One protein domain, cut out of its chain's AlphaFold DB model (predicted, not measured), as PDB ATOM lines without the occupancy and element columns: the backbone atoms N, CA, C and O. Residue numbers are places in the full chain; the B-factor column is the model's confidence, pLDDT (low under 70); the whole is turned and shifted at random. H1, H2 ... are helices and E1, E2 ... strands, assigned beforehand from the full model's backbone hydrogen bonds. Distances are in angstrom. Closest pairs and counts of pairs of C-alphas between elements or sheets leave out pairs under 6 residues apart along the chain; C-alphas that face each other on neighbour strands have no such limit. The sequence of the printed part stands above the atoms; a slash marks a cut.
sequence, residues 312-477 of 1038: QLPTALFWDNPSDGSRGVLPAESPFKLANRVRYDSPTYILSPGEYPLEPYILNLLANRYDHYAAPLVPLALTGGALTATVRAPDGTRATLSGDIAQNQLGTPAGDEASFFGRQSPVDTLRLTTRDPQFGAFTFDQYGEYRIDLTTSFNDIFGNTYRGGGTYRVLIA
ATOM      1  N   GLN A 312      -9.610  33.809 -75.030       93.62
ATOM      2  CA  GLN A 312      -9.602  32.485 -75.645       93.62
ATOM      3  C   GLN A 312      -8.292  32.298 -76.413       93.62
ATOM      4  O   GLN A 312      -7.963  33.119 -77.271       93.62
ATOM      5  N   LEU A 313      -7.556  31.231 -76.096       92.50
ATOM      6  CA  LEU A 313      -6.277  30.891 -76.727       92.50
ATOM      7  C   LEU A 313      -6.391  29.626 -77.601       92.50
ATOM      8  O   LEU A 313      -7.220  28.758 -77.299       92.50
ATOM      9  N   PRO A 314      -5.559  29.484 -78.654       93.56
ATOM     10  CA  PRO A 314      -5.454  28.248 -79.422       93.56
ATOM     11  C   PRO A 314      -4.936  27.135 -78.507       93.56
ATOM     12  O   PRO A 314      -3.813  27.190 -78.002       93.56
ATOM     13  N   THR A 315      -5.792  26.148 -78.252       94.81
ATOM     14  CA  THR A 315      -5.509  25.041 -77.334       94.81
ATOM     15  C   THR A 315      -5.700  23.717 -78.052       94.81
ATOM     16  O   THR A 315      -6.829  23.335 -78.363       94.81
ATOM     17  N   ALA A 316      -4.593  23.036 -78.338       96.00
ATOM     18  CA  ALA A 316      -4.580  21.765 -79.054       96.00
ATOM     19  C   ALA A 316      -4.347  20.580 -78.107       96.00
ATOM     20  O   ALA A 316      -3.741  20.725 -77.041       96.00
ATOM     21  N   LEU A 317      -4.809  19.403 -78.524       96.88
ATOM     22  CA  LEU A 317      -4.392  18.106 -77.983       96.88
ATOM     23  C   LEU A 317      -3.479  17.398 -78.993       96.88
ATOM     24  O   LEU A 317      -3.515  17.729 -80.176       96.88
ATOM     25  N   PHE A 318      -2.690  16.424 -78.527       94.75
ATOM     26  CA  PHE A 318      -1.888  15.509 -79.363       94.75
ATOM     27  C   PHE A 318      -0.848  16.176 -80.292       94.75
ATOM     28  O   PHE A 318      -0.478  15.612 -81.316       94.75
ATOM     29  N   TRP A 319      -0.351  17.366 -79.935       92.00
ATOM     30  CA  TRP A 319       0.608  18.142 -80.740       92.00
ATOM     31  C   TRP A 319       1.914  17.392 -81.064       92.00
ATOM     32  O   TRP A 319       2.479  17.538 -82.150       92.00
ATOM     33  N   ASP A 320       2.346  16.549 -80.126       90.06
ATOM     34  CA  ASP A 320       3.577  15.755 -80.197       90.06
ATOM     35  C   ASP A 320       3.323  14.327 -80.719       90.06
ATOM     36  O   ASP A 320       4.211  13.476 -80.706       90.06
ATOM     37  N   ASN A 321       2.087  14.030 -81.125       91.94
ATOM     38  CA  ASN A 321       1.645  12.716 -81.584       91.94
ATOM     39  C   ASN A 321       1.016  12.882 -82.976       91.94
ATOM     40  O   ASN A 321      -0.211  12.968 -83.069       91.94
ATOM     41  N   PRO A 322       1.830  13.025 -84.041       91.12
ATOM     42  CA  PRO A 322       1.344  13.357 -85.376       91.12
ATOM     43  C   PRO A 322       0.399  12.298 -85.957       91.12
ATOM     44  O   PRO A 322       0.547  11.099 -85.729       91.12
ATOM     45  N   SER A 323      -0.551  12.777 -86.754       93.31
ATOM     46  CA  SER A 323      -1.511  12.015 -87.552       93.31
ATOM     47  C   SER A 323      -1.158  12.202 -89.030       93.31
ATOM     48  O   SER A 323      -1.664  13.119 -89.677       93.31
ATOM     49  N   ASP A 324      -0.270  11.359 -89.558       91.56
ATOM     50  CA  ASP A 324       0.176  11.384 -90.962       91.56
ATOM     51  C   ASP A 324       0.710  12.765 -91.424       91.56
ATOM     52  O   ASP A 324       0.256  13.382 -92.391       91.56
ATOM     53  N   GLY A 325       1.653  13.313 -90.652       90.06
ATOM     54  CA  GLY A 325       2.243  14.645 -90.848       90.06
ATOM     55  C   GLY A 325       1.372  15.833 -90.398       90.06
ATOM     56  O   GLY A 325       1.895  16.937 -90.213       90.06
ATOM     57  N   SER A 326       0.070  15.633 -90.142       91.00
ATOM     58  CA  SER A 326      -0.750  16.608 -89.403       91.00
ATOM     59  C   SER A 326      -0.367  16.586 -87.923       91.00
ATOM     60  O   SER A 326      -0.289  15.513 -87.330       91.00
ATOM     61  N   ARG A 327      -0.173  17.751 -87.289       90.50
ATOM     62  CA  ARG A 327       0.143  17.845 -85.852       90.50
ATOM     63  C   ARG A 327      -0.948  18.548 -85.066       90.50
ATOM     64  O   ARG A 327      -1.313  19.681 -85.367       90.50
ATOM     65  N   GLY A 328      -1.414  17.854 -84.033       93.81
ATOM     66  CA  GLY A 328      -2.431  18.280 -83.088       93.81
ATOM     67  C   GLY A 328      -3.841  18.445 -83.651       93.81
ATOM     68  O   GLY A 328      -4.080  18.514 -84.854       93.81
ATOM     69  N   VAL A 329      -4.802  18.536 -82.733       96.19
ATOM     70  CA  VAL A 329      -6.221  18.750 -83.040       96.19
ATOM     71  C   VAL A 329      -6.798  19.879 -82.186       96.19
ATOM     72  O   VAL A 329      -6.551  19.955 -80.980       96.19
ATOM     73  N   LEU A 330      -7.569  20.764 -82.822       96.44
ATOM     74  CA  LEU A 330      -8.319  21.861 -82.197       96.44
ATOM     75  C   LEU A 330      -9.769  21.438 -81.883       96.44
ATOM     76  O   LEU A 330     -10.273  20.478 -82.471       96.44
ATOM     77  N   PRO A 331     -10.477  22.136 -80.974       96.50
ATOM     78  CA  PRO A 331     -11.890  21.861 -80.731       96.50
ATOM     79  C   PRO A 331     -12.739  22.264 -81.949       96.50
ATOM     80  O   PRO A 331     -12.426  23.232 -82.641       96.50
ATOM     81  N   ALA A 332     -13.844  21.560 -82.199       94.69
ATOM     82  CA  ALA A 332     -14.703  21.783 -83.370       94.69
ATOM     83  C   ALA A 332     -15.344  23.188 -83.418       94.69
ATOM     84  O   ALA A 332     -15.740  23.659 -84.481       94.69
ATOM     85  N   GLU A 333     -15.443  23.863 -82.272       93.31
ATOM     86  CA  GLU A 333     -15.890  25.250 -82.106       93.31
ATOM     87  C   GLU A 333     -14.747  26.296 -82.132       93.31
ATOM     88  O   GLU A 333     -14.936  27.437 -81.705       93.31
ATOM     89  N   SER A 334     -13.549  25.919 -82.593       93.44
ATOM     90  CA  SER A 334     -12.370  26.793 -82.661       93.44
ATOM     91  C   SER A 334     -12.535  27.957 -83.658       93.44
ATOM     92  O   SER A 334     -12.839  27.715 -84.825       93.44
ATOM     93  N   PRO A 335     -12.232  29.214 -83.264       91.75
ATOM     94  CA  PRO A 335     -12.068  30.344 -84.185       91.75
ATOM     95  C   PRO A 335     -10.675  30.374 -84.853       91.75
ATOM     96  O   PRO A 335     -10.327  31.348 -85.515       91.75
ATOM     97  N   PHE A 336      -9.865  29.333 -84.649       94.12
ATOM     98  CA  PHE A 336      -8.502  29.182 -85.161       94.12
ATOM     99  C   PHE A 336      -8.386  27.935 -86.042       94.12
ATOM    100  O   PHE A 336      -9.091  26.948 -85.812       94.12
ATOM    101  N   LYS A 337      -7.434  27.957 -86.977       93.88
ATOM    102  CA  LYS A 337      -6.970  26.793 -87.750       93.88
ATOM    103  C   LYS A 337      -5.548  26.421 -87.348       93.88
ATOM    104  O   LYS A 337      -4.846  27.256 -86.767       93.88
ATOM    105  N   LEU A 338      -5.122  25.197 -87.653       93.12
ATOM    106  CA  LEU A 338      -3.707  24.853 -87.606       93.12
ATOM    107  C   LEU A 338      -3.065  25.177 -88.965       93.12
ATOM    108  O   LEU A 338      -3.729  25.516 -89.949       93.12
ATOM    109  N   ALA A 339      -1.742  25.264 -88.947       89.06
ATOM    110  CA  ALA A 339      -0.915  25.763 -90.038       89.06
ATOM    111  C   ALA A 339       0.479  25.132 -89.919       89.06
ATOM    112  O   ALA A 339       1.493  25.811 -89.757       89.06
ATOM    113  N   ASN A 340       0.512  23.797 -89.925       84.06
ATOM    114  CA  ASN A 340       1.672  22.982 -89.551       84.06
ATOM    115  C   ASN A 340       2.859  23.037 -90.535       84.06
ATOM    116  O   ASN A 340       3.889  22.424 -90.270       84.06
ATOM    117  N   ARG A 341       2.733  23.779 -91.645       88.81
ATOM    118  CA  ARG A 341       3.725  24.009 -92.720       88.81
ATOM    119  C   ARG A 341       4.174  22.783 -93.528       88.81
ATOM    120  O   ARG A 341       4.704  22.979 -94.616       88.81
ATOM    121  N   VAL A 342       3.914  21.557 -93.072       89.62
ATOM    122  CA  VAL A 342       4.166  20.303 -93.816       89.62
ATOM    123  C   VAL A 342       2.966  19.895 -94.685       89.62
ATOM    124  O   VAL A 342       3.108  19.742 -95.895       89.62
ATOM    125  N   ARG A 343       1.775  19.770 -94.080       90.69
ATOM    126  CA  ARG A 343       0.503  19.399 -94.730       90.69
ATOM    127  C   ARG A 343      -0.634  20.299 -94.223       90.69
ATOM    128  O   ARG A 343      -0.557  20.808 -93.101       90.69
ATOM    129  N   TYR A 344      -1.688  20.479 -95.021       92.19
ATOM    130  CA  TYR A 344      -2.953  21.064 -94.550       92.19
ATOM    131  C   TYR A 344      -3.693  20.112 -93.593       92.19
ATOM    132  O   TYR A 344      -3.661  18.900 -93.788       92.19
ATOM    133  N   ASP A 345      -4.396  20.663 -92.598       89.50
ATOM    134  CA  ASP A 345      -5.132  19.908 -91.572       89.50
ATOM    135  C   ASP A 345      -6.074  18.844 -92.175       89.50
ATOM    136  O   ASP A 345      -7.053  19.188 -92.848       89.50
ATOM    137  N   SER A 346      -5.821  17.557 -91.909       91.06
ATOM    138  CA  SER A 346      -6.736  16.459 -92.261       91.06
ATOM    139  C   SER A 346      -8.092  16.596 -91.537       91.06
ATOM    140  O   SER A 346      -8.114  16.968 -90.361       91.06
ATOM    141  N   PRO A 347      -9.238  16.269 -92.174       92.00
ATOM    142  CA  PRO A 347     -10.562  16.422 -91.555       92.00
ATOM    143  C   PRO A 347     -10.794  15.502 -90.342       92.00
ATOM    144  O   PRO A 347     -11.550  15.870 -89.440       92.00
ATOM    145  N   THR A 348     -10.123  14.347 -90.289       95.50
ATOM    146  CA  THR A 348     -10.124  13.436 -89.137       95.50
ATOM    147  C   THR A 348      -8.699  13.268 -88.608       95.50
ATOM    148  O   THR A 348      -7.803  12.870 -89.348       95.50
ATOM    149  N   TYR A 349      -8.496  13.523 -87.309       97.06
ATOM    150  CA  TYR A 349      -7.236  13.235 -86.616       97.06
ATOM    151  C   TYR A 349      -7.206  11.767 -86.179       97.06
ATOM    152  O   TYR A 349      -8.130  11.318 -85.490       97.06
ATOM    153  N   ILE A 350      -6.170  11.027 -86.572       97.44
ATOM    154  CA  ILE A 350      -6.069   9.572 -86.402       97.44
ATOM    155  C   ILE A 350      -4.886   9.240 -85.491       97.44
ATOM    156  O   ILE A 350      -3.778   9.730 -85.694       97.44
ATOM    157  N   LEU A 351      -5.115   8.382 -84.497       96.81
ATOM    158  CA  LEU A 351      -4.073   7.792 -83.655       96.81
ATOM    159  C   LEU A 351      -4.282   6.277 -83.568       96.81
ATOM    160  O   LEU A 351      -5.412   5.796 -83.605       96.81
ATOM    161  N   SER A 352      -3.206   5.512 -83.407       94.38
ATOM    162  CA  SER A 352      -3.309   4.081 -83.090       94.38
ATOM    163  C   SER A 352      -3.731   3.859 -81.627       94.38
ATOM    164  O   SER A 352      -3.656   4.788 -80.825       94.38
ATOM    165  N   PRO A 353      -4.191   2.655 -81.233       95.81
ATOM    166  CA  PRO A 353      -4.462   2.359 -79.826       95.81
ATOM    167  C   PRO A 353      -3.197   2.534 -78.970       95.81
ATOM    168  O   PRO A 353      -2.140   2.000 -79.308       95.81
ATOM    169  N   GLY A 354      -3.292   3.273 -77.865       96.25
ATOM    170  CA  GLY A 354      -2.116   3.705 -77.103       96.25
ATOM    171  C   GLY A 354      -2.444   4.578 -75.894       96.25
ATOM    172  O   GLY A 354      -3.600   4.680 -75.483       96.25
ATOM    173  N   GLU A 355      -1.424   5.209 -75.310       96.06
ATOM    174  CA  GLU A 355      -1.568   6.148 -74.192       96.06
ATOM    175  C   GLU A 355      -1.126   7.550 -74.620       96.06
ATOM    176  O   GLU A 355      -0.009   7.725 -75.107       96.06
ATOM    177  N   TYR A 356      -2.000   8.546 -74.447       95.81
ATOM    178  CA  TYR A 356      -1.797   9.902 -74.972       95.81
ATOM    179  C   TYR A 356      -2.189  10.993 -73.959       95.81
ATOM    180  O   TYR A 356      -3.100  10.785 -73.149       95.81
ATOM    181  N   PRO A 357      -1.547  12.177 -73.996       94.88
ATOM    182  CA  PRO A 357      -1.837  13.264 -73.069       94.88
ATOM    183  C   PRO A 357      -3.162  13.973 -73.393       94.88
ATOM    184  O   PRO A 357      -3.397  14.423 -74.513       94.88
ATOM    185  N   LEU A 358      -3.990  14.171 -72.367       96.88
ATOM    186  CA  LEU A 358      -5.170  15.050 -72.378       96.88
ATOM    187  C   LEU A 358      -4.842  16.484 -71.912       96.88
ATOM    188  O   LEU A 358      -5.738  17.291 -71.655       96.88
ATOM    189  N   GLU A 359      -3.555  16.790 -71.754       95.19
ATOM    190  CA  GLU A 359      -3.048  18.069 -71.259       95.19
ATOM    191  C   GLU A 359      -2.809  19.042 -72.429       95.19
ATOM    192  O   GLU A 359      -2.099  18.690 -73.371       95.19
ATOM    193  N   PRO A 360      -3.403  20.252 -72.416       94.75
ATOM    194  CA  PRO A 360      -3.451  21.104 -73.598       94.75
ATOM    195  C   PRO A 360      -2.129  21.826 -73.884       94.75
ATOM    196  O   PRO A 360      -1.498  22.404 -72.991       94.75
ATOM    197  N   TYR A 361      -1.791  21.867 -75.170       94.44
ATOM    198  CA  TYR A 361      -0.727  22.680 -75.758       94.44
ATOM    199  C   TYR A 361      -1.276  24.070 -76.084       94.44
ATOM    200  O   TYR A 361      -2.358  24.181 -76.665       94.44
ATOM    201  N   ILE A 362      -0.559  25.130 -75.704       93.31
ATOM    202  CA  ILE A 362      -1.004  26.521 -75.874       93.31
ATOM    203  C   ILE A 362      -0.177  27.184 -76.981       93.31
ATOM    204  O   ILE A 362       0.924  27.690 -76.750       93.31
ATOM    205  N   LEU A 363      -0.710  27.169 -78.203       91.56
ATOM    206  CA  LEU A 363       0.086  27.350 -79.425       91.56
ATOM    207  C   LEU A 363       0.614  28.773 -79.655       91.56
ATOM    208  O   LEU A 363       1.403  28.983 -80.567       91.56
ATOM    209  N   ASN A 364       0.230  29.759 -78.841       90.69
ATOM    210  CA  ASN A 364       0.638  31.154 -79.017       90.69
ATOM    211  C   ASN A 364       1.605  31.693 -77.949       90.69
ATOM    212  O   ASN A 364       1.806  32.902 -77.885       90.69
ATOM    213  N   LEU A 365       2.165  30.853 -77.067       89.44
ATOM    214  CA  LEU A 365       2.864  31.347 -75.867       89.44
ATOM    215  C   LEU A 365       4.396  31.408 -75.922       89.44
ATOM    216  O   LEU A 365       4.983  32.008 -75.024       89.44
ATOM    217  N   LEU A 366       5.044  30.863 -76.947       86.44
ATOM    218  CA  LEU A 366       6.504  30.853 -77.143       86.44
ATOM    219  C   LEU A 366       6.838  31.062 -78.633       86.44
ATOM    220  O   LEU A 366       5.912  31.281 -79.406       86.44
ATOM    221  N   ALA A 367       8.120  31.052 -79.016       78.25
ATOM    222  CA  ALA A 367       8.559  31.300 -80.400       78.25
ATOM    223  C   ALA A 367       8.821  30.037 -81.243       78.25
ATOM    224  O   ALA A 367       8.857  30.133 -82.465       78.25
ATOM    225  N   ASN A 368       8.993  28.882 -80.590       71.19
ATOM    226  CA  ASN A 368       8.959  27.520 -81.145       71.19
ATOM    227  C   ASN A 368       9.703  27.297 -82.472       71.19
ATOM    228  O   ASN A 368       9.245  26.526 -83.320       71.19
ATOM    229  N   ARG A 369      10.853  27.951 -82.649       72.69
ATOM    230  CA  ARG A 369      11.806  27.678 -83.727       72.69
ATOM    231  C   ARG A 369      13.055  27.044 -83.125       72.69
ATOM    232  O   ARG A 369      13.509  27.479 -82.070       72.69
ATOM    233  N   TYR A 370      13.652  26.088 -83.829       71.94
ATOM    234  CA  TYR A 370      14.886  25.425 -83.395       71.94
ATOM    235  C   TYR A 370      16.065  26.400 -83.188       71.94
ATOM    236  O   TYR A 370      16.901  26.199 -82.307       71.94
ATOM    237  N   ASP A 371      16.106  27.487 -83.964       70.06
ATOM    238  CA  ASP A 371      17.137  28.526 -83.926       70.06
ATOM    239  C   ASP A 371      16.799  29.729 -83.023       70.06
ATOM    240  O   ASP A 371      17.668  30.558 -82.757       70.06
ATOM    241  N   HIS A 372      15.555  29.868 -82.541       76.12
ATOM    242  CA  HIS A 372      15.114  31.103 -81.889       76.12
ATOM    243  C   HIS A 372      14.211  30.891 -80.667       76.12
ATOM    244  O   HIS A 372      13.078  30.414 -80.752       76.12
ATOM    245  N   TYR A 373      14.707  31.366 -79.521       74.94
ATOM    246  CA  TYR A 373      14.068  31.261 -78.214       74.94
ATOM    247  C   TYR A 373      13.747  32.650 -77.671       74.94
ATOM    248  O   TYR A 373      14.623  33.508 -77.573       74.94
ATOM    249  N   ALA A 374      12.503  32.835 -77.236       81.44
ATOM    250  CA  ALA A 374      12.036  34.057 -76.599       81.44
ATOM    251  C   ALA A 374      11.306  33.745 -75.288       81.44
ATOM    252  O   ALA A 374      10.744  32.663 -75.103       81.44
ATOM    253  N   ALA A 375      11.261  34.726 -74.388       87.25
ATOM    254  CA  ALA A 375      10.447  34.649 -73.184       87.25
ATOM    255  C   ALA A 375       8.948  34.421 -73.504       87.25
ATOM    256  O   ALA A 375       8.453  34.918 -74.529       87.25
ATOM    257  N   PRO A 376       8.203  33.730 -72.612       90.00
ATOM    258  CA  PRO A 376       6.772  33.497 -72.778       90.00
ATOM    259  C   PRO A 376       5.971  34.767 -73.083       90.00
ATOM    260  O   PRO A 376       6.146  35.788 -72.415       90.00
ATOM    261  N   LEU A 377       5.054  34.682 -74.054       91.62
ATOM    262  CA  LEU A 377       4.204  35.796 -74.500       91.62
ATOM    263  C   LEU A 377       3.438  36.441 -73.336       91.62
ATOM    264  O   LEU A 377       3.291  37.663 -73.284       91.62
ATOM    265  N   VAL A 378       2.962  35.614 -72.400       91.81
ATOM    266  CA  VAL A 378       2.394  36.066 -71.129       91.81
ATOM    267  C   VAL A 378       3.086  35.375 -69.949       91.81
ATOM    268  O   VAL A 378       3.230  34.151 -69.948       91.81
ATOM    269  N   PRO A 379       3.495  36.121 -68.909       91.00
ATOM    270  CA  PRO A 379       4.012  35.529 -67.682       91.00
ATOM    271  C   PRO A 379       2.873  34.884 -66.874       91.00
ATOM    272  O   PRO A 379       2.108  35.561 -66.181       91.00
ATOM    273  N   LEU A 380       2.747  33.560 -66.981       91.00
ATOM    274  CA  LEU A 380       1.671  32.781 -66.365       91.00
ATOM    275  C   LEU A 380       1.773  32.715 -64.834       91.00
ATOM    276  O   LEU A 380       2.836  32.468 -64.265       91.00
ATOM    277  N   ALA A 381       0.628  32.841 -64.165       89.56
ATOM    278  CA  ALA A 381       0.445  32.413 -62.787       89.56
ATOM    279  C   ALA A 381       0.000  30.943 -62.800       89.56
ATOM    280  O   ALA A 381      -1.183  30.639 -62.948       89.56
ATOM    281  N   LEU A 382       0.968  30.030 -62.671       79.94
ATOM    282  CA  LEU A 382       0.727  28.579 -62.713       79.94
ATOM    283  C   LEU A 382      -0.187  28.099 -61.567       79.94
ATOM    284  O   LEU A 382      -0.871  27.093 -61.705       79.94
ATOM    285  N   THR A 383      -0.246  28.830 -60.450       77.19
ATOM    286  CA  THR A 383      -1.113  28.513 -59.311       77.19
ATOM    287  C   THR A 383      -2.561  28.965 -59.532       77.19
ATOM    288  O   THR A 383      -2.840  30.131 -59.809       77.19
ATOM    289  N   GLY A 384      -3.511  28.046 -59.335       76.31
ATOM    290  CA  GLY A 384      -4.946  28.333 -59.449       76.31
ATOM    291  C   GLY A 384      -5.491  28.310 -60.882       76.31
ATOM    292  O   GLY A 384      -6.582  28.829 -61.121       76.31
ATOM    293  N   GLY A 385      -4.749  27.724 -61.826       88.56
ATOM    294  CA  GLY A 385      -5.328  27.207 -63.064       88.56
ATOM    295  C   GLY A 385      -5.988  25.843 -62.833       88.56
ATOM    296  O   GLY A 385      -5.597  25.119 -61.922       88.56
ATOM    297  N   ALA A 386      -6.973  25.486 -63.654       94.44
ATOM    298  CA  ALA A 386      -7.726  24.237 -63.544       94.44
ATOM    299  C   ALA A 386      -7.994  23.618 -64.921       94.44
ATOM    300  O   ALA A 386      -8.273  24.334 -65.889       94.44
ATOM    301  N   LEU A 387      -7.953  22.286 -64.975       96.31
ATOM    302  CA  LEU A 387      -8.216  21.456 -66.145       96.31
ATOM    303  C   LEU A 387      -9.348  20.466 -65.840       96.31
ATOM    304  O   LEU A 387      -9.465  19.922 -64.740       96.31
ATOM    305  N   THR A 388     -10.212  20.209 -66.817       97.94
ATOM    306  CA  THR A 388     -11.188  19.116 -66.766       97.94
ATOM    307  C   THR A 388     -11.378  18.527 -68.154       97.94
ATOM    308  O   THR A 388     -11.604  19.264 -69.112       97.94
ATOM    309  N   ALA A 389     -11.314  17.202 -68.243       98.31
ATOM    310  CA  ALA A 389     -11.572  16.429 -69.451       98.31
ATOM    311  C   ALA A 389     -12.720  15.452 -69.186       98.31
ATOM    312  O   ALA A 389     -12.728  14.762 -68.169       98.31
ATOM    313  N   THR A 390     -13.692  15.364 -70.093       98.62
ATOM    314  CA  THR A 390     -14.651  14.252 -70.140       98.62
ATOM    315  C   THR A 390     -14.507  13.522 -71.463       98.62
ATOM    316  O   THR A 390     -14.994  13.980 -72.497       98.62
ATOM    317  N   VAL A 391     -13.834  12.376 -71.411       98.62
ATOM    318  CA  VAL A 391     -13.647  11.473 -72.546       98.62
ATOM    319  C   VAL A 391     -14.866  10.564 -72.671       98.62
ATOM    320  O   VAL A 391     -15.395  10.063 -71.674       98.62
ATOM    321  N   ARG A 392     -15.314  10.351 -73.905       98.62
ATOM    322  CA  ARG A 392     -16.382   9.425 -74.286       98.62
ATOM    323  C   ARG A 392     -15.796   8.434 -75.280       98.62
ATOM    324  O   ARG A 392     -15.353   8.858 -76.345       98.62
ATOM    325  N   ALA A 393     -15.788   7.161 -74.906       98.12
ATOM    326  CA  ALA A 393     -15.322   6.072 -75.756       98.12
ATOM    327  C   ALA A 393     -16.400   5.663 -76.789       98.12
ATOM    328  O   ALA A 393     -17.574   6.021 -76.607       98.12
ATOM    329  N   PRO A 394     -16.036   4.917 -77.851       97.69
ATOM    330  CA  PRO A 394     -16.953   4.471 -78.907       97.69
ATOM    331  C   PRO A 394     -18.171   3.678 -78.403       97.69
ATOM    332  O   PRO A 394     -19.273   3.828 -78.931       97.69
ATOM    333  N   ASP A 395     -18.017   2.886 -77.336       96.94
ATOM    334  CA  ASP A 395     -19.109   2.169 -76.655       96.94
ATOM    335  C   ASP A 395     -20.085   3.078 -75.863       96.94
ATOM    336  O   ASP A 395     -21.119   2.618 -75.365       96.94
ATOM    337  N   GLY A 396     -19.778   4.373 -75.733       96.06
ATOM    338  CA  GLY A 396     -20.522   5.357 -74.944       96.06
ATOM    339  C   GLY A 396     -20.117   5.453 -73.465       96.06
ATOM    340  O   GLY A 396     -20.694   6.282 -72.739       96.06
ATOM    341  N   THR A 397     -19.139   4.660 -73.014       97.50
ATOM    342  CA  THR A 397     -18.494   4.750 -71.693       97.50
ATOM    343  C   THR A 397     -17.845   6.121 -71.518       97.50
ATOM    344  O   THR A 397     -17.449   6.776 -72.484       97.50
ATOM    345  N   ARG A 398     -17.784   6.611 -70.273       97.38
ATOM    346  CA  ARG A 398     -17.280   7.956 -69.963       97.38
ATOM    347  C   ARG A 398     -16.289   7.943 -68.815       97.38
ATOM    348  O   ARG A 398     -16.600   7.415 -67.749       97.38
ATOM    349  N   ALA A 399     -15.168   8.619 -69.019       97.44
ATOM    350  CA  ALA A 399     -14.230   8.995 -67.972       97.44
ATOM    351  C   ALA A 399     -14.256  10.520 -67.819       97.44
ATOM    352  O   ALA A 399     -14.226  11.240 -68.816       97.44
ATOM    353  N   THR A 400     -14.307  11.017 -66.582       97.94
ATOM    354  CA  THR A 400     -14.154  12.447 -66.283       97.94
ATOM    355  C   THR A 400     -12.987  12.616 -65.327       97.94
ATOM    356  O   THR A 400     -12.995  12.032 -64.242       97.94
ATOM    357  N   LEU A 401     -12.015  13.427 -65.730       97.69
ATOM    358  CA  LEU A 401     -10.855  13.822 -64.940       97.69
ATOM    359  C   LEU A 401     -10.944  15.323 -64.651       97.69
ATOM    360  O   LEU A 401     -11.329  16.102 -65.525       97.69
ATOM    361  N   SER A 402     -10.565  15.730 -63.442       96.81
ATOM    362  CA  SER A 402     -10.503  17.132 -63.017       96.81
ATOM    363  C   SER A 402      -9.310  17.324 -62.091       96.81
ATOM    364  O   SER A 402      -9.188  16.598 -61.106       96.81
ATOM    365  N   GLY A 403      -8.467  18.311 -62.381       94.44
ATOM    366  CA  GLY A 403      -7.266  18.613 -61.605       94.44
ATOM    367  C   GLY A 403      -6.855  20.077 -61.736       94.44
ATOM    368  O   GLY A 403      -7.272  20.771 -62.664       94.44
ATOM    369  N   ASP A 404      -6.038  20.545 -60.798       93.75
ATOM    370  CA  ASP A 404      -5.415  21.865 -60.885       93.75
ATOM    371  C   ASP A 404      -4.188  21.801 -61.813       93.75
ATOM    372  O   ASP A 404      -3.506  20.777 -61.898       93.75
ATOM    373  N   ILE A 405      -3.886  22.897 -62.510       92.69
ATOM    374  CA  ILE A 405      -2.643  23.024 -63.282       92.69
ATOM    375  C   ILE A 405      -1.492  23.179 -62.282       92.69
ATOM    376  O   ILE A 405      -1.533  24.042 -61.405       92.69
ATOM    377  N   ALA A 406      -0.475  22.326 -62.403       91.12
ATOM    378  CA  ALA A 406       0.637  22.237 -61.462       91.12
ATOM    379  C   ALA A 406       1.896  22.947 -61.978       91.12
ATOM    380  O   ALA A 406       2.563  23.647 -61.215       91.12
ATOM    381  N   GLN A 407       2.229  22.776 -63.262       91.88
ATOM    382  CA  GLN A 407       3.365  23.448 -63.901       91.88
ATOM    383  C   GLN A 407       3.223  23.513 -65.432       91.88
ATOM    384  O   GLN A 407       2.210  23.109 -66.000       91.88
ATOM    385  N   ASN A 408       4.254  24.030 -66.101       92.19
ATOM    386  CA  ASN A 408       4.408  23.944 -67.551       92.19
ATOM    387  C   ASN A 408       5.409  22.839 -67.944       92.19
ATOM    388  O   ASN A 408       6.241  22.426 -67.127       92.19
ATOM    389  N   GLN A 409       5.330  22.403 -69.197       90.25
ATOM    390  CA  GLN A 409       6.292  21.532 -69.867       90.25
ATOM    391  C   GLN A 409       6.539  22.046 -71.296       90.25
ATOM    392  O   GLN A 409       5.609  22.540 -71.933       90.25
ATOM    393  N   LEU A 410       7.771  21.901 -71.784       87.88
ATOM    394  CA  LEU A 410       8.140  21.897 -73.210       87.88
ATOM    395  C   LEU A 410       8.680  20.500 -73.551       87.88
ATOM    396  O   LEU A 410       9.050  19.777 -72.623       87.88
ATOM    397  N   GLY A 411       8.806  20.151 -74.828       79.50
ATOM    398  CA  GLY A 411       9.569  18.979 -75.257       79.50
ATOM    399  C   GLY A 411       8.852  17.636 -75.071       79.50
ATOM    400  O   GLY A 411       8.264  17.338 -74.018       79.50
ATOM    401  N   THR A 412       8.967  16.769 -76.078       76.81
ATOM    402  CA  THR A 412       8.540  15.364 -75.964       76.81
ATOM    403  C   THR A 412       9.455  14.558 -75.024       76.81
ATOM    404  O   THR A 412      10.627  14.890 -74.842       76.81
ATOM    405  N   PRO A 413       8.982  13.424 -74.473       71.75
ATOM    406  CA  PRO A 413       9.846  12.460 -73.785       71.75
ATOM    407  C   PRO A 413      10.862  11.729 -74.685       71.75
ATOM    408  O   PRO A 413      11.738  11.047 -74.152       71.75
ATOM    409  N   ALA A 414      10.727  11.802 -76.016       66.56
ATOM    410  CA  ALA A 414      11.430  10.923 -76.956       66.56
ATOM    411  C   ALA A 414      12.834  11.414 -77.357       66.56
ATOM    412  O   ALA A 414      13.684  10.594 -77.701       66.56
ATOM    413  N   GLY A 415      13.095  12.723 -77.298       73.25
ATOM    414  CA  GLY A 415      14.356  13.324 -77.739       73.25
ATOM    415  C   GLY A 415      14.174  14.757 -78.237       73.25
ATOM    416  O   GLY A 415      13.293  15.470 -77.758       73.25
ATOM    417  N   ASP A 416      15.022  15.179 -79.175       79.00
ATOM    418  CA  ASP A 416      14.950  16.503 -79.808       79.00
ATOM    419  C   ASP A 416      13.756  16.564 -80.763       79.00
ATOM    420  O   ASP A 416      13.616  15.728 -81.653       79.00
ATOM    421  N   GLU A 417      12.885  17.558 -80.583       82.06
ATOM    422  CA  GLU A 417      11.731  17.762 -81.459       82.06
ATOM    423  C   GLU A 417      12.133  18.037 -82.912       82.06
ATOM    424  O   GLU A 417      11.409  17.626 -83.819       82.06
ATOM    425  N   ALA A 418      13.304  18.628 -83.164       81.19
ATOM    426  CA  ALA A 418      13.788  18.816 -84.529       81.19
ATOM    427  C   ALA A 418      14.071  17.483 -85.244       81.19
ATOM    428  O   ALA A 418      13.783  17.385 -86.434       81.19
ATOM    429  N   SER A 419      14.523  16.433 -84.541       79.06
ATOM    430  CA  SER A 419      14.747  15.104 -85.143       79.06
ATOM    431  C   SER A 419      13.474  14.264 -85.325       79.06
ATOM    432  O   SER A 419      13.558  13.133 -85.793       79.06
ATOM    433  N   PHE A 420      12.301  14.780 -84.939       79.75
ATOM    434  CA  PHE A 420      10.999  14.146 -85.197       79.75
ATOM    435  C   PHE A 420      10.093  14.979 -86.112       79.75
ATOM    436  O   PHE A 420       9.191  14.432 -86.745       79.75
ATOM    437  N   PHE A 421      10.298  16.298 -86.156       85.31
ATOM    438  CA  PHE A 421       9.388  17.238 -86.810       85.31
ATOM    439  C   PHE A 421      10.052  18.163 -87.838       85.31
ATOM    440  O   PHE A 421       9.325  18.807 -88.589       85.31
ATOM    441  N   GLY A 422      11.385  18.248 -87.867       83.88
ATOM    442  CA  GLY A 422      12.145  19.175 -88.710       83.88
ATOM    443  C   GLY A 422      12.412  20.513 -88.015       83.88
ATOM    444  O   GLY A 422      11.580  21.027 -87.260       83.88
ATOM    445  N   ARG A 423      13.584  21.114 -88.267       81.62
ATOM    446  CA  ARG A 423      14.017  22.381 -87.632       81.62
ATOM    447  C   ARG A 423      13.112  23.564 -87.988       81.62
ATOM    448  O   ARG A 423      12.975  24.510 -87.211       81.62
ATOM    449  N   GLN A 424      12.494  23.501 -89.165       80.50
ATOM    450  CA  GLN A 424      11.605  24.509 -89.728       80.50
ATOM    451  C   GLN A 424      10.130  24.231 -89.397       80.50
ATOM    452  O   GLN A 424       9.263  24.978 -89.856       80.50
ATOM    453  N   SER A 425       9.813  23.206 -88.602       82.19
ATOM    454  CA  SER A 425       8.489  22.990 -87.998       82.19
ATOM    455  C   SER A 425       8.398  23.639 -86.606       82.19
ATOM    456  O   SER A 425       9.389  24.162 -86.101       82.19
ATOM    457  N   PRO A 426       7.209  23.706 -85.972       83.06
ATOM    458  CA  PRO A 426       7.089  24.206 -84.600       83.06
ATOM    459  C   PRO A 426       7.673  23.205 -83.585       83.06
ATOM    460  O   PRO A 426       7.250  22.049 -83.568       83.06
ATOM    461  N   VAL A 427       8.581  23.650 -82.715       83.88
ATOM    462  CA  VAL A 427       9.246  22.813 -81.686       83.88
ATOM    463  C   VAL A 427       9.092  23.382 -80.265       83.88
ATOM    464  O   VAL A 427       8.738  24.546 -80.107       83.88
ATOM    465  N   ASP A 428       9.327  22.590 -79.216       82.62
ATOM    466  CA  ASP A 428       9.299  23.012 -77.797       82.62
ATOM    467  C   ASP A 428       7.957  23.639 -77.351       82.62
ATOM    468  O   ASP A 428       7.883  24.633 -76.618       82.62
ATOM    469  N   THR A 429       6.839  23.066 -77.798       87.94
ATOM    470  CA  THR A 429       5.530  23.720 -77.640       87.94
ATOM    471  C   THR A 429       4.979  23.633 -76.211       87.94
ATOM    472  O   THR A 429       4.773  22.553 -75.666       87.94
ATOM    473  N   LEU A 430       4.681  24.795 -75.608       89.81
ATOM    474  CA  LEU A 430       4.248  24.908 -74.210       89.81
ATOM    475  C   LEU A 430       2.957  24.121 -73.913       89.81
ATOM    476  O   LEU A 430       1.855  24.534 -74.288       89.81
ATOM    477  N   ARG A 431       3.088  23.054 -73.123       91.56
ATOM    478  CA  ARG A 431       1.992  22.284 -72.522       91.56
ATOM    479  C   ARG A 431       1.770  22.703 -71.068       91.56
ATOM    480  O   ARG A 431       2.723  22.963 -70.328       91.56
ATOM    481  N   LEU A 432       0.512  22.753 -70.628       91.38
ATOM    482  CA  LEU A 432       0.163  23.000 -69.221       91.38
ATOM    483  C   LEU A 432      -0.240  21.694 -68.538       91.38
ATOM    484  O   LEU A 432      -1.264  21.108 -68.881       91.38
ATOM    485  N   THR A 433       0.562  21.258 -67.563       91.75
ATOM    486  CA  THR A 433       0.444  19.935 -66.939       91.75
ATOM    487  C   THR A 433      -0.101  19.992 -65.512       91.75
ATOM    488  O   THR A 433       0.276  20.837 -64.694       91.75
ATOM    489  N   THR A 434      -0.997  19.057 -65.213       92.56
ATOM    490  CA  THR A 434      -1.525  18.711 -63.885       92.56
ATOM    491  C   THR A 434      -0.571  17.806 -63.104       92.56
ATOM    492  O   THR A 434      -0.611  17.782 -61.874       92.56
ATOM    493  N   ARG A 435       0.296  17.068 -63.816       89.12
ATOM    494  CA  ARG A 435       1.143  15.971 -63.312       89.12
ATOM    495  C   ARG A 435       0.380  14.798 -62.689       89.12
ATOM    496  O   ARG A 435       0.967  14.007 -61.954       89.12
ATOM    497  N   ASP A 436      -0.903  14.660 -63.007       91.75
ATOM    498  CA  ASP A 436      -1.652  13.426 -62.793       91.75
ATOM    499  C   ASP A 436      -1.362  12.462 -63.966       91.75
ATOM    500  O   ASP A 436      -1.631  12.821 -65.118       91.75
ATOM    501  N   PRO A 437      -0.844  11.241 -63.723       90.19
ATOM    502  CA  PRO A 437      -0.641  10.250 -64.778       90.19
ATOM    503  C   PRO A 437      -1.905   9.955 -65.597       90.19
ATOM    504  O   PRO A 437      -1.795   9.674 -66.786       90.19
ATOM    505  N   GLN A 438      -3.105  10.087 -65.015       93.31
ATOM    506  CA  GLN A 438      -4.366   9.891 -65.741       93.31
ATOM    507  C   GLN A 438      -4.620  10.961 -66.817       93.31
ATOM    508  O   GLN A 438      -5.336  10.695 -67.780       93.31
ATOM    509  N   PHE A 439      -4.054  12.162 -66.656       94.44
ATOM    510  CA  PHE A 439      -4.075  13.223 -67.665       94.44
ATOM    511  C   PHE A 439      -2.880  13.119 -68.625       94.44
ATOM    512  O   PHE A 439      -3.050  13.367 -69.817       94.44
ATOM    513  N   GLY A 440      -1.690  12.761 -68.130       91.12
ATOM    514  CA  GLY A 440      -0.468  12.664 -68.940       91.12
ATOM    515  C   GLY A 440      -0.415  11.454 -69.884       91.12
ATOM    516  O   GLY A 440       0.188  11.553 -70.950       91.12
ATOM    517  N   ALA A 441      -1.056  10.344 -69.514       93.00
ATOM    518  CA  ALA A 441      -1.080   9.084 -70.258       93.00
ATOM    519  C   ALA A 441      -2.478   8.443 -70.169       93.00
ATOM    520  O   ALA A 441      -2.703   7.470 -69.449       93.00
ATOM    521  N   PHE A 442      -3.460   9.017 -70.869       97.31
ATOM    522  CA  PHE A 442      -4.802   8.440 -70.940       97.31
ATOM    523  C   PHE A 442      -4.832   7.297 -71.959       97.31
ATOM    524  O   PHE A 442      -4.466   7.496 -73.116       97.31
ATOM    525  N   THR A 443      -5.294   6.115 -71.546       97.75
ATOM    526  CA  THR A 443      -5.367   4.924 -72.402       97.75
ATOM    527  C   THR A 443      -6.557   4.975 -73.373       97.75
ATOM    528  O   THR A 443      -7.712   5.099 -72.963       97.75
ATOM    529  N   PHE A 444      -6.276   4.816 -74.664       97.88
ATOM    530  CA  PHE A 444      -7.236   4.676 -75.759       97.88
ATOM    531  C   PHE A 444      -7.172   3.234 -76.297       97.88
ATOM    532  O   PHE A 444      -6.324   2.911 -77.128       97.88
ATOM    533  N   ASP A 445      -8.030   2.351 -75.777       95.25
ATOM    534  CA  ASP A 445      -7.980   0.893 -75.989       95.25
ATOM    535  C   ASP A 445      -9.071   0.324 -76.920       95.25
ATOM    536  O   ASP A 445      -8.966  -0.821 -77.364       95.25
ATOM    537  N   GLN A 446     -10.111   1.101 -77.239       97.38
ATOM    538  CA  GLN A 446     -11.170   0.733 -78.183       97.38
ATOM    539  C   GLN A 446     -10.891   1.362 -79.554       97.38
ATOM    540  O   GLN A 446     -10.476   2.511 -79.638       97.38
ATOM    541  N   TYR A 447     -11.192   0.651 -80.638       98.50
ATOM    542  CA  TYR A 447     -11.216   1.238 -81.981       98.50
ATOM    543  C   TYR A 447     -12.474   2.095 -82.194       98.50
ATOM    544  O   TYR A 447     -13.563   1.715 -81.757       98.50
ATOM    545  N   GLY A 448     -12.345   3.220 -82.904       98.31
ATOM    546  CA  GLY A 448     -13.457   4.121 -83.241       98.31
ATOM    547  C   GLY A 448     -13.274   5.567 -82.769       98.31
ATOM    548  O   GLY A 448     -12.210   5.958 -82.297       98.31
ATOM    549  N   GLU A 449     -14.308   6.397 -82.948       98.19
ATOM    550  CA  GLU A 449     -14.246   7.828 -82.615       98.19
ATOM    551  C   GLU A 449     -14.416   8.069 -81.108       98.19
ATOM    552  O   GLU A 449     -15.433   7.700 -80.513       98.19
ATOM    553  N   TYR A 450     -13.452   8.766 -80.510       98.62
ATOM    554  CA  TYR A 450     -13.557   9.324 -79.168       98.62
ATOM    555  C   TYR A 450     -13.943  10.798 -79.242       98.62
ATOM    556  O   TYR A 450     -13.386  11.573 -80.023       98.62
ATOM    557  N   ARG A 451     -14.840  11.213 -78.344       98.50
ATOM    558  CA  ARG A 451     -15.157  12.628 -78.106       98.50
ATOM    559  C   ARG A 451     -14.578  13.063 -76.766       98.50
ATOM    560  O   ARG A 451     -14.890  12.458 -75.740       98.50
ATOM    561  N   ILE A 452     -13.818  14.152 -76.766       98.69
ATOM    562  CA  ILE A 452     -13.205  14.732 -75.566       98.69
ATOM    563  C   ILE A 452     -13.827  16.111 -75.335       98.69
ATOM    564  O   ILE A 452     -13.591  17.044 -76.099       98.69
ATOM    565  N   ASP A 453     -14.637  16.240 -74.282       98.50
ATOM    566  CA  ASP A 453     -15.119  17.539 -73.803       98.50
ATOM    567  C   ASP A 453     -14.071  18.114 -72.834       98.50
ATOM    568  O   ASP A 453     -13.988  17.672 -71.683       98.50
ATOM    569  N   LEU A 454     -13.252  19.065 -73.286       97.88
ATOM    570  CA  LEU A 454     -12.198  19.689 -72.476       97.88
ATOM    571  C   LEU A 454     -12.631  21.071 -71.971       97.88
ATOM    572  O   LEU A 454     -13.337  21.815 -72.649       97.88
ATOM    573  N   THR A 455     -12.148  21.478 -70.804       96.62
ATOM    574  CA  THR A 455     -12.187  22.873 -70.349       96.62
ATOM    575  C   THR A 455     -10.923  23.173 -69.558       96.62
ATOM    576  O   THR A 455     -10.616  22.473 -68.593       96.62
ATOM    577  N   THR A 456     -10.208  24.228 -69.945       94.81
ATOM    578  CA  THR A 456      -9.050  24.748 -69.207       94.81
ATOM    579  C   THR A 456      -9.205  26.238 -68.929       94.81
ATOM    580  O   THR A 456      -9.741  26.995 -69.748       94.81
ATOM    581  N   SER A 457      -8.741  26.675 -67.761       93.62
ATOM    582  CA  SER A 457      -8.595  28.095 -67.441       93.62
ATOM    583  C   SER A 457      -7.417  28.339 -66.511       93.62
ATOM    584  O   SER A 457      -7.220  27.587 -65.561       93.62
ATOM    585  N   PHE A 458      -6.677  29.415 -66.754       93.44
ATOM    586  CA  PHE A 458      -5.511  29.836 -65.974       93.44
ATOM    587  C   PHE A 458      -5.384  31.364 -66.000       93.44
ATOM    588  O   PHE A 458      -6.156  32.039 -66.683       93.44
ATOM    589  N   ASN A 459      -4.443  31.929 -65.243       93.44
ATOM    590  CA  ASN A 459      -4.257  33.380 -65.145       93.44
ATOM    591  C   ASN A 459      -2.814  33.784 -65.469       93.44
ATOM    592  O   ASN A 459      -1.908  32.956 -65.407       93.44
ATOM    593  N   ASP A 460      -2.587  35.061 -65.765       93.12
ATOM    594  CA  ASP A 460      -1.250  35.662 -65.692       93.12
ATOM    595  C   ASP A 460      -0.963  36.256 -64.300       93.12
ATOM    596  O   ASP A 460      -1.836  36.369 -63.433       93.12
ATOM    597  N   ILE A 461       0.281  36.687 -64.093       91.06
ATOM    598  CA  ILE A 461       0.747  37.353 -62.864       91.06
ATOM    599  C   ILE A 461       0.147  38.759 -62.616       91.06
ATOM    600  O   ILE A 461       0.555  39.425 -61.652       91.06
ATOM    601  N   PHE A 462      -0.778  39.212 -63.471       91.62
ATOM    602  CA  PHE A 462      -1.534  40.469 -63.380       91.62
ATOM    603  C   PHE A 462      -3.039  40.249 -63.132       91.62
ATOM    604  O   PHE A 462      -3.758  41.216 -62.876       91.62
ATOM    605  N   GLY A 463      -3.514  38.999 -63.150       90.81
ATOM    606  CA  GLY A 463      -4.912  38.635 -62.917       90.81
ATOM    607  C   GLY A 463      -5.799  38.636 -64.168       90.81
ATOM    608  O   GLY A 463      -7.021  38.604 -64.033       90.81
ATOM    609  N   ASN A 464      -5.228  38.662 -65.375       92.62
ATOM    610  CA  ASN A 464      -5.982  38.369 -66.595       92.62
ATOM    611  C   ASN A 464      -6.251  36.861 -66.666       92.62
ATOM    612  O   ASN A 464      -5.323  36.067 -66.540       92.62
ATOM    613  N   THR A 465      -7.506  36.464 -66.894       92.62
ATOM    614  CA  THR A 465      -7.887  35.052 -67.051       92.62
ATOM    615  C   THR A 465      -7.924  34.635 -68.521       92.62
ATOM    616  O   THR A 465      -8.577  35.272 -69.354       92.62
ATOM    617  N   TYR A 466      -7.286  33.506 -68.808       93.75
ATOM    618  CA  TYR A 466      -7.220  32.839 -70.104       93.75
ATOM    619  C   TYR A 466      -8.044  31.550 -70.062       93.75
ATOM    620  O   TYR A 466      -8.246  30.960 -68.994       93.75
ATOM    621  N   ARG A 467      -8.560  31.128 -71.216       93.62
ATOM    622  CA  ARG A 467      -9.407  29.943 -71.376       93.62
ATOM    623  C   ARG A 467      -9.109  29.204 -72.674       93.62
ATOM    624  O   ARG A 467      -8.697  29.803 -73.665       93.62
ATOM    625  N   GLY A 468      -9.397  27.911 -72.651       93.06
ATOM    626  CA  GLY A 468      -9.337  27.017 -73.800       93.06
ATOM    627  C   GLY A 468     -10.110  25.726 -73.539       93.06
ATOM    628  O   GLY A 468     -10.806  25.596 -72.524       93.06
ATOM    629  N   GLY A 469      -9.959  24.759 -74.436       93.69
ATOM    630  CA  GLY A 469     -10.833  23.594 -74.503       93.69
ATOM    631  C   GLY A 469     -12.071  23.827 -75.375       93.69
ATOM    632  O   GLY A 469     -12.213  24.862 -76.027       93.69
ATOM    633  N   GLY A 470     -12.959  22.837 -75.385       96.94
ATOM    634  CA  GLY A 470     -14.075  22.691 -76.318       96.94
ATOM    635  C   GLY A 470     -14.333  21.209 -76.600       96.94
ATOM    636  O   GLY A 470     -13.964  20.350 -75.793       96.94
ATOM    637  N   THR A 471     -14.945  20.895 -77.739       98.25
ATOM    638  CA  THR A 471     -15.253  19.529 -78.174       98.25
ATOM    639  C   THR A 471     -14.228  19.040 -79.198       98.25
ATOM    640  O   THR A 471     -14.315  19.377 -80.377       98.25
ATOM    641  N   TYR A 472     -13.292  18.192 -78.775       98.38
ATOM    642  CA  TYR A 472     -12.325  17.541 -79.666       98.38
ATOM    643  C   TYR A 472     -12.845  16.169 -80.108       98.38
ATOM    644  O   TYR A 472     -13.627  15.525 -79.392       98.38
ATOM    645  N   ARG A 473     -12.374  15.705 -81.266       97.69
ATOM    646  CA  ARG A 473     -12.563  14.337 -81.763       97.69
ATOM    647  C   ARG A 473     -11.215  13.744 -82.147       97.69
ATOM    648  O   ARG A 473     -10.355  14.463 -82.644       97.69
ATOM    649  N   VAL A 474     -11.061  12.446 -81.929       98.06
ATOM    650  CA  VAL A 474      -9.928  11.655 -82.422       98.06
ATOM    651  C   VAL A 474     -10.438  10.272 -82.807       98.06
ATOM    652  O   VAL A 474     -11.282   9.705 -82.107       98.06
ATOM    653  N   LEU A 475      -9.974   9.752 -83.938       98.50
ATOM    654  CA  LEU A 475     -10.293   8.411 -84.407       98.50
ATOM    655  C   LEU A 475      -9.171   7.462 -83.989       98.50
ATOM    656  O   LEU A 475      -8.019   7.672 -84.362       98.50
ATOM    657  N   ILE A 476      -9.507   6.420 -83.232       98.56
ATOM    658  CA  ILE A 476      -8.550   5.376 -82.869       98.56
ATOM    659  C   ILE A 476      -8.598   4.271 -83.923       98.56
ATOM    660  O   ILE A 476      -9.611   3.572 -84.041       98.56
ATOM    661  N   ALA A 477      -7.527   4.164 -84.713       98.19
ATOM    662  CA  ALA A 477      -7.402   3.279 -85.869       98.19
ATOM    663  C   ALA A 477      -5.939   2.918 -86.194       98.19
ATOM    664  O   ALA A 477      -4.999   3.655 -85.899       98.19
TER     665      ALA A 477
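AT A GLANCE: This is residues 312 to 477 of the 1038 residues of an uncharacterized protein of Chloroflexi bacterium OLB15 (UniProt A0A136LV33). Little regular structure is here: four long strands, E3, E2, E7, E8 in order, make a twisted antiparallel wall, and loops with two small strand pairs, E1-E6 and E4-E5, gather on one side of it. The 166 printed residues run E1 E2 E3 E4 H1 E5 H2 E6 E7 E8, mostly strand, under half in named elements. The whole is compact, radius of gyration of the C-alphas 15.3 A, spanning 44 by 35 by 30 A.

HOW THE PARTS SIT: E1, residues 354 to 356, is antiparallel to E6, 442 to 444; see N 354 and O 444, 3.1 A. E2, 380 to 392, bends by 82 degrees at residue 383 and forms a hairpin with E3, 398 to 404; N 387 and O 403 are 2.8 A apart. E2 is antiparallel to E7, 448 to 460, at 164 degrees; N 386 and O 457, 2.8 A. E7 forms a hairpin with E8, 465 to 476; N 450 and O 474, 2.9 A. E4, 407 to 409, is antiparallel to E5, 431 to 433; N 409 and O 431, 2.9 A. H1, 418 to 421, is not on the sheet; H2, 437 to 440, only grazes it. Both are too short for O i to N i+4 pairs.

IN THESE COORDINATES: Find C-alpha 354 at (-2.116, 3.705, -77.103), where E1 begins; E8 ends at C-alpha 476, (-8.550, 5.376, -82.869). E7 is 38.1 A long.

THE WHOLE: The printed part has no cut. The E1 to E2 link is long, 23 residues. Residue 414 alone is under pLDDT 70.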